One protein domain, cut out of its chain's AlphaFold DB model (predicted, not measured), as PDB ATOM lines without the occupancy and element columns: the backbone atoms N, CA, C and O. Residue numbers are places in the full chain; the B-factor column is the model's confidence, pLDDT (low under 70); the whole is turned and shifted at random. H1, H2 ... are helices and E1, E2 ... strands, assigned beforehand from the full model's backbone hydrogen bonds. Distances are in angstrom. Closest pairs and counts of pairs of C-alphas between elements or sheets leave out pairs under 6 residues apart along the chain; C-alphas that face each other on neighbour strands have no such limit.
ATOM      1  N   ALA A  33     169.922 195.056 251.319       49.81
ATOM      2  CA  ALA A  33     168.903 196.077 251.043       49.81
ATOM      3  C   ALA A  33     169.485 197.440 250.635       49.81
ATOM      4  O   ALA A  33     168.749 198.418 250.530       49.81
ATOM      5  N   LEU A  34     170.798 197.523 250.383       44.94
ATOM      6  CA  LEU A  34     171.418 198.702 249.762       44.94
ATOM      7  C   LEU A  34     171.950 198.437 248.347       44.94
ATOM      8  O   LEU A  34     172.147 199.391 247.604       44.94
ATOM      9  N   ALA A  35     172.146 197.177 247.948       44.59
ATOM     10  CA  ALA A  35     172.640 196.837 246.611       44.59
ATOM     11  C   ALA A  35     171.534 196.787 245.536       44.59
ATOM     12  O   ALA A  35     171.836 196.915 244.354       44.59
ATOM     13  N   ASP A  36     170.263 196.643 245.928       35.97
ATOM     14  CA  ASP A  36     169.157 196.446 244.978       35.97
ATOM     15  C   ASP A  36     168.517 197.741 244.461       35.97
ATOM     16  O   ASP A  36     167.765 197.700 243.492       35.97
ATOM     17  N   ARG A  37     168.849 198.916 245.015       51.16
ATOM     18  CA  ARG A  37     168.284 200.191 244.522       51.16
ATOM     19  C   ARG A  37     168.848 200.660 243.180       51.16
ATOM     20  O   ARG A  37     168.328 201.609 242.623       51.16
ATOM     21  N   VAL A  38     169.886 200.008 242.659       50.12
ATOM     22  CA  VAL A  38     170.504 200.373 241.370       50.12
ATOM     23  C   VAL A  38     169.846 199.637 240.190       50.12
ATOM     24  O   VAL A  38     170.117 199.956 239.043       50.12
ATOM     25  N   ARG A  39     168.980 198.639 240.432       47.88
ATOM     26  CA  ARG A  39     168.550 197.695 239.382       47.88
ATOM     27  C   ARG A  39     167.169 197.925 238.768       47.88
ATOM     28  O   ARG A  39     166.923 197.376 237.694       47.88
ATOM     29  N   ASP A  40     166.290 198.693 239.405       48.53
ATOM     30  CA  ASP A  40     164.918 198.876 238.903       48.53
ATOM     31  C   ASP A  40     164.781 200.043 237.908       48.53
ATOM     32  O   ASP A  40     163.993 199.939 236.964       48.53
ATOM     33  N   ASP A  41     165.600 201.092 238.022       54.00
ATOM     34  CA  ASP A  41     165.531 202.252 237.118       54.00
ATOM     35  C   ASP A  41     165.964 201.898 235.684       54.00
ATOM     36  O   ASP A  41     165.330 202.319 234.713       54.00
ATOM     37  N   ASP A  42     166.956 201.015 235.529       54.09
ATOM     38  CA  ASP A  42     167.436 200.540 234.222       54.09
ATOM     39  C   ASP A  42     166.334 199.866 233.385       54.09
ATOM     40  O   ASP A  42     166.349 199.935 232.153       54.09
ATOM     41  N   LYS A  43     165.349 199.219 234.031       48.09
ATOM     42  CA  LYS A  43     164.210 198.605 233.329       48.09
ATOM     43  C   LYS A  43     163.140 199.617 232.935       48.09
ATOM     44  O   LYS A  43     162.472 199.403 231.924       48.09
ATOM     45  N   LYS A  44     162.967 200.693 233.708       48.50
ATOM     46  CA  LYS A  44     161.951 201.721 233.451       48.50
ATOM     47  C   LYS A  44     162.317 202.581 232.238       48.50
ATOM     48  O   LYS A  44     161.454 202.876 231.418       48.50
ATOM     49  N   ASN A  45     163.604 202.872 232.062       54.09
ATOM     50  CA  ASN A  45     164.106 203.765 231.011       54.09
ATOM     51  C   ASN A  45     163.833 203.255 229.583       54.09
ATOM     52  O   ASN A  45     163.648 204.044 228.662       54.09
ATOM     53  N   ASN A  46     163.727 201.937 229.393       56.53
ATOM     54  CA  ASN A  46     163.528 201.352 228.066       56.53
ATOM     55  C   ASN A  46     162.061 201.401 227.582       56.53
ATOM     56  O   ASN A  46     161.811 201.256 226.389       56.53
ATOM     57  N   ALA A  47     161.086 201.598 228.482       62.75
ATOM     58  CA  ALA A  47     159.663 201.630 228.118       62.75
ATOM     59  C   ALA A  47     159.264 202.934 227.402       62.75
ATOM     60  O   ALA A  47     158.445 202.897 226.485       62.75
ATOM     61  N   ASP A  48     159.904 204.047 227.767       78.00
ATOM     62  CA  ASP A  48     159.641 205.383 227.216       78.00
ATOM     63  C   ASP A  48     160.658 205.786 226.122       78.00
ATOM     64  O   ASP A  48     160.627 206.901 225.605       78.00
ATOM     65  N   GLY A  49     161.564 204.875 225.744       86.00
ATOM     66  CA  GLY A  49     162.570 205.095 224.698       86.00
ATOM     67  C   GLY A  49     163.831 205.842 225.148       86.00
ATOM     68  O   GLY A  49     164.631 206.242 224.300       86.00
ATOM     69  N   PHE A  50     164.046 206.013 226.456       90.25
ATOM     70  CA  PHE A  50     165.264 206.619 226.990       90.25
ATOM     71  C   PHE A  50     166.420 205.617 227.027       90.25
ATOM     72  O   PHE A  50     166.289 204.465 227.441       90.25
ATOM     73  N   ALA A  51     167.601 206.088 226.630       89.88
ATOM     74  CA  ALA A  51     168.842 205.335 226.733       89.88
ATOM     75  C   ALA A  51     169.773 206.020 227.746       89.88
ATOM     76  O   ALA A  51     170.070 207.206 227.568       89.88
ATOM     77  N   PRO A  52     170.276 205.304 228.770       91.69
ATOM     78  CA  PRO A  52     171.209 205.882 229.731       91.69
ATOM     79  C   PRO A  52     172.467 206.431 229.046       91.69
ATOM     80  O   PRO A  52     173.175 205.709 228.341       91.69
ATOM     81  N   MET A  53     172.762 207.714 229.267       93.06
ATOM     82  CA  MET A  53     174.003 208.342 228.787       93.06
ATOM     83  C   MET A  53     175.198 208.038 229.698       93.06
ATOM     84  O   MET A  53     176.340 207.999 229.243       93.06
ATOM     85  N   PHE A  54     174.940 207.820 230.987       96.44
ATOM     86  CA  PHE A  54     175.938 207.446 231.979       96.44
ATOM     87  C   PHE A  54     175.741 205.984 232.383       96.44
ATOM     88  O   PHE A  54     174.624 205.546 232.637       96.44
ATOM     89  N   ASN A  55     176.835 205.220 232.431       95.19
ATOM     90  CA  ASN A  55     176.802 203.779 232.693       95.19
ATOM     91  C   ASN A  55     176.812 203.412 234.191       95.19
ATOM     92  O   ASN A  55     176.896 202.228 234.527       95.19
ATOM     93  N   GLY A  56     176.826 204.415 235.071       95.44
ATOM     94  CA  GLY A  56     176.824 204.251 236.520       95.44
ATOM     95  C   GLY A  56     178.165 203.909 237.174       95.44
ATOM     96  O   GLY A  56     178.285 203.900 238.399       95.44
ATOM     97  N   ARG A  57     179.197 203.613 236.380       96.19
ATOM     98  CA  ARG A  57     180.450 203.010 236.861       96.19
ATOM     99  C   ARG A  57     181.676 203.860 236.582       96.19
ATOM    100  O   ARG A  57     182.544 203.974 237.442       96.19
ATOM    101  N   ASP A  58     181.758 204.441 235.394       97.56
ATOM    102  CA  ASP A  58     182.931 205.177 234.939       97.56
ATOM    103  C   ASP A  58     182.574 206.193 233.844       97.56
ATOM    104  O   ASP A  58     181.427 206.339 233.428       97.56
ATOM    105  N   LEU A  59     183.584 206.923 233.376       98.19
ATOM    106  CA  LEU A  59     183.431 207.952 232.351       98.19
ATOM    107  C   LEU A  59     183.562 207.398 230.920       98.19
ATOM    108  O   LEU A  59     183.875 208.148 229.997       98.19
ATOM    109  N   THR A  60     183.333 206.098 230.696       98.06
ATOM    110  CA  THR A  60     183.299 205.541 229.335       98.06
ATOM    111  C   THR A  60     182.218 206.241 228.514       98.06
ATOM    112  O   THR A  60     181.080 206.379 228.955       98.06
ATOM    113  N   GLY A  61     182.576 206.689 227.308       97.31
ATOM    114  CA  GLY A  61     181.691 207.485 226.453       97.31
ATOM    115  C   GLY A  61     181.706 208.988 226.753       97.31
ATOM    116  O   GLY A  61     180.993 209.735 226.080       97.31
ATOM    117  N   TRP A  62     182.541 209.445 227.689       98.25
ATOM    118  CA  TRP A  62     182.755 210.857 228.003       98.25
ATOM    119  C   TRP A  62     184.179 211.299 227.655       98.25
ATOM    120  O   TRP A  62     185.127 210.517 227.668       98.25
ATOM    121  N   VAL A  63     184.332 212.584 227.344       97.56
ATOM    122  CA  VAL A  63     185.604 213.215 226.990       97.56
ATOM    123  C   VAL A  63     185.823 214.415 227.898       97.56
ATOM    124  O   VAL A  63     185.005 215.334 227.943       97.56
ATOM    125  N   ASN A  64     186.946 214.398 228.610       95.81
ATOM    126  CA  ASN A  64     187.423 215.525 229.400       95.81
ATOM    127  C   ASN A  64     187.981 216.609 228.462       95.81
ATOM    128  O   ASN A  64     188.812 216.319 227.599       95.81
ATOM    129  N   VAL A  65     187.513 217.844 228.629       94.19
ATOM    130  CA  VAL A  65     187.894 219.002 227.821       94.19
ATOM    131  C   VAL A  65     188.349 220.130 228.740       94.19
ATOM    132  O   VAL A  65     187.568 220.661 229.527       94.19
ATOM    133  N   ASN A  66     189.612 220.531 228.594       90.81
ATOM    134  CA  ASN A  66     190.247 221.604 229.368       90.81
ATOM    135  C   ASN A  66     190.260 221.386 230.892       90.81
ATOM    136  O   ASN A  66     190.407 222.349 231.643       90.81
ATOM    137  N   CYS A  67     190.170 220.140 231.367       93.50
ATOM    138  CA  CYS A  67     190.343 219.836 232.783       93.50
ATOM    139  C   CYS A  67     191.591 219.002 233.076       93.50
ATOM    140  O   CYS A  67     192.151 218.327 232.213       93.50
ATOM    141  N   ALA A  68     192.021 219.036 234.338       95.25
ATOM    142  CA  ALA A  68     193.063 218.147 234.825       95.25
ATOM    143  C   ALA A  68     192.507 216.717 235.005       95.25
ATOM    144  O   ALA A  68     191.291 216.534 235.170       95.25
ATOM    145  N   PRO A  69     193.369 215.683 235.016       95.75
ATOM    146  CA  PRO A  69     192.971 214.364 235.494       95.75
ATOM    147  C   PRO A  69     192.352 214.460 236.896       95.75
ATOM    148  O   PRO A  69     192.907 215.110 237.779       95.75
ATOM    149  N   GLY A  70     191.193 213.831 237.095       95.81
ATOM    150  CA  GLY A  70     190.476 213.846 238.374       95.81
ATOM    151  C   GLY A  70     189.589 215.070 238.629       95.81
ATOM    152  O   GLY A  70     188.913 215.096 239.652       95.81
ATOM    153  N   THR A  71     189.524 216.056 237.722       97.12
ATOM    154  CA  THR A  71     188.521 217.133 237.836       97.12
ATOM    155  C   THR A  71     187.105 216.578 237.756       97.12
ATOM    156  O   THR A  71     186.262 217.003 238.535       97.12
ATOM    157  N   PHE A  72     186.866 215.611 236.867       98.06
ATOM    158  CA  PHE A  72     185.644 214.811 236.825       98.06
ATOM    159  C   PHE A  72     185.955 213.378 237.243       98.06
ATOM    160  O   PHE A  72     186.967 212.811 236.820       98.06
ATOM    161  N   TYR A  73     185.087 212.791 238.057       97.88
ATOM    162  CA  TYR A  73     185.220 211.416 238.529       97.88
ATOM    163  C   TYR A  73     183.857 210.825 238.877       97.88
ATOM    164  O   TYR A  73     182.881 211.548 239.055       97.88
ATOM    165  N   VAL A  74     183.800 209.498 238.985       98.31
ATOM    166  CA  VAL A  74     182.589 208.782 239.389       98.31
ATOM    167  C   VAL A  74     182.695 208.361 240.845       98.31
ATOM    168  O   VAL A  74     183.718 207.827 241.277       98.31
ATOM    169  N   LYS A  75     181.626 208.583 241.606       96.88
ATOM    170  CA  LYS A  75     181.471 208.066 242.967       96.88
ATOM    171  C   LYS A  75     179.990 207.842 243.233       96.88
ATOM    172  O   LYS A  75     179.190 208.696 242.894       96.88
ATOM    173  N   ASN A  76     179.633 206.721 243.859       95.50
ATOM    174  CA  ASN A  76     178.252 206.422 244.257       95.50
ATOM    175  C   ASN A  76     177.218 206.561 243.120       95.50
ATOM    176  O   ASN A  76     176.139 207.083 243.356       95.50
ATOM    177  N   ASN A  77     177.534 206.088 241.906       95.75
ATOM    178  CA  ASN A  77     176.642 206.208 240.742       95.75
ATOM    179  C   ASN A  77     176.367 207.667 240.308       95.75
ATOM    180  O   ASN A  77     175.363 207.943 239.662       95.75
ATOM    181  N   GLU A  78     177.272 208.594 240.626       96.44
ATOM    182  CA  GLU A  78     177.187 210.005 240.243       96.44
ATOM    183  C   GLU A  78     178.468 210.434 239.523       96.44
ATOM    184  O   GLU A  78     179.575 210.021 239.892       96.44
ATOM    185  N   ILE A  79     178.326 211.305 238.525       97.75
ATOM    186  CA  ILE A  79     179.449 212.068 237.976       97.75
ATOM    187  C   ILE A  79     179.634 213.304 238.856       97.75
ATOM    188  O   ILE A  79     178.743 214.141 238.966       97.75
ATOM    189  N   ILE A  80     180.814 213.438 239.454       97.12
ATOM    190  CA  ILE A  80     181.167 214.550 240.336       97.12
ATOM    191  C   ILE A  80     182.265 215.382 239.681       97.12
ATOM    192  O   ILE A  80     183.182 214.841 239.061       97.12
ATOM    193  N   THR A  81     182.187 216.705 239.848       96.38
ATOM    194  CA  THR A  81     183.231 217.643 239.431       96.38
ATOM    195  C   THR A  81     183.803 218.424 240.608       96.38
ATOM    196  O   THR A  81     183.077 218.827 241.514       96.38
ATOM    197  N   THR A  82     185.112 218.677 240.588       94.44
ATOM    198  CA  THR A  82     185.760 219.623 241.511       94.44
ATOM    199  C   THR A  82     185.572 221.079 241.075       94.44
ATOM    200  O   THR A  82     185.857 221.994 241.851       94.44
ATOM    201  N   GLY A  83     185.172 221.302 239.815       92.06
ATOM    202  CA  GLY A  83     185.098 222.617 239.175       92.06
ATOM    203  C   GLY A  83     186.456 223.302 238.964       92.06
ATOM    204  O   GLY A  83     186.493 224.474 238.587       92.06
ATOM    205  N   LYS A  84     187.575 222.615 239.243       92.06
ATOM    206  CA  LYS A  84     188.928 223.186 239.206       92.06
ATOM    207  C   LYS A  84     189.910 222.263 238.458       92.06
ATOM    208  O   LYS A  84     190.125 221.132 238.903       92.06
ATOM    209  N   PRO A  85     190.556 222.739 237.375       92.62
ATOM    210  CA  PRO A  85     190.237 223.976 236.651       92.62
ATOM    211  C   PRO A  85     188.836 223.914 236.015       92.62
ATOM    212  O   PRO A  85     188.247 222.839 235.896       92.62
ATOM    213  N   THR A  86     188.308 225.068 235.612       91.00
ATOM    214  CA  THR A  86     187.047 225.146 234.866       91.00
ATOM    215  C   THR A  86     187.220 224.538 233.478       91.00
ATOM    216  O   THR A  86     188.183 224.840 232.778       91.00
ATOM    217  N   GLY A  87     186.272 223.700 233.082       93.19
ATOM    218  CA  GLY A  87     186.223 223.075 231.769       93.19
ATOM    219  C   GLY A  87     184.985 222.196 231.661       93.19
ATOM    220  O   GLY A  87     184.002 222.428 232.366       93.19
ATOM    221  N   TYR A  88     185.033 221.191 230.792       94.88
ATOM    222  CA  TYR A  88     183.856 220.428 230.401       94.88
ATOM    223  C   TYR A  88     184.088 218.926 230.450       94.88
ATOM    224  O   TYR A  88     185.174 218.422 230.156       94.88
ATOM    225  N   LEU A  89     183.006 218.209 230.726       97.31
ATOM    226  CA  LEU A  89     182.877 216.799 230.412       97.31
ATOM    227  C   LEU A  89     181.796 216.673 229.341       97.31
ATOM    228  O   LEU A  89     180.628 216.943 229.606       97.31
ATOM    229  N   ARG A  90     182.188 216.304 228.122       96.44
ATOM    230  CA  ARG A  90     181.250 216.155 227.000       96.44
ATOM    231  C   ARG A  90     181.062 214.697 226.629       96.44
ATOM    232  O   ARG A  90     181.946 213.875 226.857       96.44
ATOM    233  N   THR A  91     179.956 214.382 225.976       97.06
ATOM    234  CA  THR A  91     179.770 213.069 225.362       97.06
ATOM    235  C   THR A  91     180.771 212.853 224.227       97.06
ATOM    236  O   THR A  91     181.185 213.780 223.520       97.06
ATOM    237  N   GLN A  92     181.172 211.601 224.027       96.62
ATOM    238  CA  GLN A  92     181.916 211.187 222.841       96.62
ATOM    239  C   GLN A  92     180.997 211.143 221.613       96.62
ATOM    240  O   GLN A  92     181.413 211.535 220.524       96.62
ATOM    241  N   LYS A  93     179.748 210.695 221.798       95.25
ATOM    242  CA  LYS A  93     178.702 210.679 220.768       95.25
ATOM    243  C   LYS A  93     178.090 212.072 220.589       95.25
ATOM    244  O   LYS A  93     177.860 212.774 221.571       95.25
ATOM    245  N   GLN A  94     177.796 212.437 219.344       95.88
ATOM    246  CA  GLN A  94     177.045 213.645 219.000       95.88
ATOM    247  C   GLN A  94     175.550 213.337 218.864       95.88
ATOM    248  O   GLN A  94     175.171 212.248 218.424       95.88
ATOM    249  N   TYR A  95     174.722 214.308 219.238       95.31
ATOM    250  CA  TYR A  95     173.268 214.239 219.171       95.31
ATOM    251  C   TYR A  95     172.744 215.509 218.507       95.31
ATOM    252  O   TYR A  95     173.240 216.600 218.780       95.31
ATOM    253  N   GLU A  96     171.744 215.352 217.649       94.44
ATOM    254  CA  GLU A  96     171.086 216.464 216.964       94.44
ATOM    255  C   GLU A  96     169.710 216.703 217.589       94.44
ATOM    256  O   GLU A  96     169.526 217.670 218.323       94.44
ATOM    257  N   ASN A  97     168.790 215.754 217.394       96.06
ATOM    258  CA  ASN A  97     167.455 215.757 217.984       96.06
ATOM    259  C   ASN A  97     167.411 214.782 219.160       96.06
ATOM    260  O   ASN A  97     167.730 213.601 219.000       96.06
ATOM    261  N   PHE A  98     167.033 215.266 220.340       94.62
ATOM    262  CA  PHE A  98     166.972 214.450 221.545       94.62
ATOM    263  C   PHE A  98     165.983 215.022 222.560       94.62
ATOM    264  O   PHE A  98     165.645 216.205 222.532       94.62
ATOM    265  N   ILE A  99     165.572 214.162 223.486       94.62
ATOM    266  CA  ILE A  99     165.006 214.539 224.777       94.62
ATOM    267  C   ILE A  99     166.036 214.083 225.810       94.62
ATOM    268  O   ILE A  99     166.504 212.946 225.747       94.62
ATOM    269  N   ALA A 100     166.448 214.986 226.697       93.88
ATOM    270  CA  ALA A 100     167.436 214.697 227.727       93.88
ATOM    271  C   ALA A 100     166.825 214.939 229.102       93.88
ATOM    272  O   ALA A 100     166.258 215.999 229.360       93.88
ATOM    273  N   GLU A 101     167.001 213.958 229.978       93.31
ATOM    274  CA  GLU A 101     166.663 214.045 231.390       93.31
ATOM    275  C   GLU A 101     167.929 213.781 232.194       93.31
ATOM    276  O   GLU A 101     168.686 212.850 231.907       93.31
ATOM    277  N   PHE A 102     168.185 214.633 233.180       92.62
ATOM    278  CA  PHE A 102     169.276 214.446 234.118       92.62
ATOM    279  C   PHE A 102     168.905 215.056 235.464       92.62
ATOM    280  O   PHE A 102     168.238 216.089 235.541       92.62
ATOM    281  N   GLU A 103     169.376 214.416 236.523       94.06
ATOM    282  CA  GLU A 103     169.313 214.949 237.873       94.06
ATOM    283  C   GLU A 103     170.650 215.595 238.219       94.06
ATOM    284  O   GLU A 103     171.715 215.177 237.752       94.06
ATOM    285  N   TRP A 104     170.607 216.641 239.035       94.25
ATOM    286  CA  TRP A 104     171.804 217.345 239.461       94.25
ATOM    287  C   TRP A 104     171.648 217.859 240.888       94.25
ATOM    288  O   TRP A 104     170.549 218.105 241.382       94.25
TER     289      TRP A 104
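AT A GLANCE: This is residues 33 to 104 of the 171 residues of the protein "DUF1080 domain-containing protein" of Planctomycetes bacterium (UniProt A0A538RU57). With little regular structure, this flat domain holds two small antiparallel sheets loosely near each other, E1 with E4 and the hairpin E2 with E3; the short helix H1 lies off to one side, where residues 43 to 48 stick out. Mostly strand, H1, E1, E2, E3 and E4 follow in that order and hold 20 of the 72 printed residues. The whole is loose, radius of gyration of the C-alphas 14.0 A, spanning 37 by 36 by 19 A.

HOW THE PARTS SIT: H1, residues 41 to 44, too short for O i to N i+4 pairs, is apart from E2, residues 72 to 75. E1, residues 62 to 65, and E4, residues 88 to 91, are antiparallel; find N 63 and O 90 within hydrogen-bond range, 2.8 A. E2 and E3, residues 78 to 81, form a hairpin; look at N 80 and O 73, 2.8 A. The closest C-alphas of E2 and E4, Phe 72 and Leu 89, are 7.3 A apart.

IN THESE COORDINATES: Find C-alpha 41 at (165.531, 202.252, 237.118), where H1 begins; E1 runs 9.6 A, E2 10.0 A, E3 9.8 A and E4 9.8 A, to C-alpha 91 at (179.770, 213.069, 225.362).

THE WHOLE: The printed part has no cut; H1 to E1 is a long link. Residues 33 to 47 have pLDDT under 70.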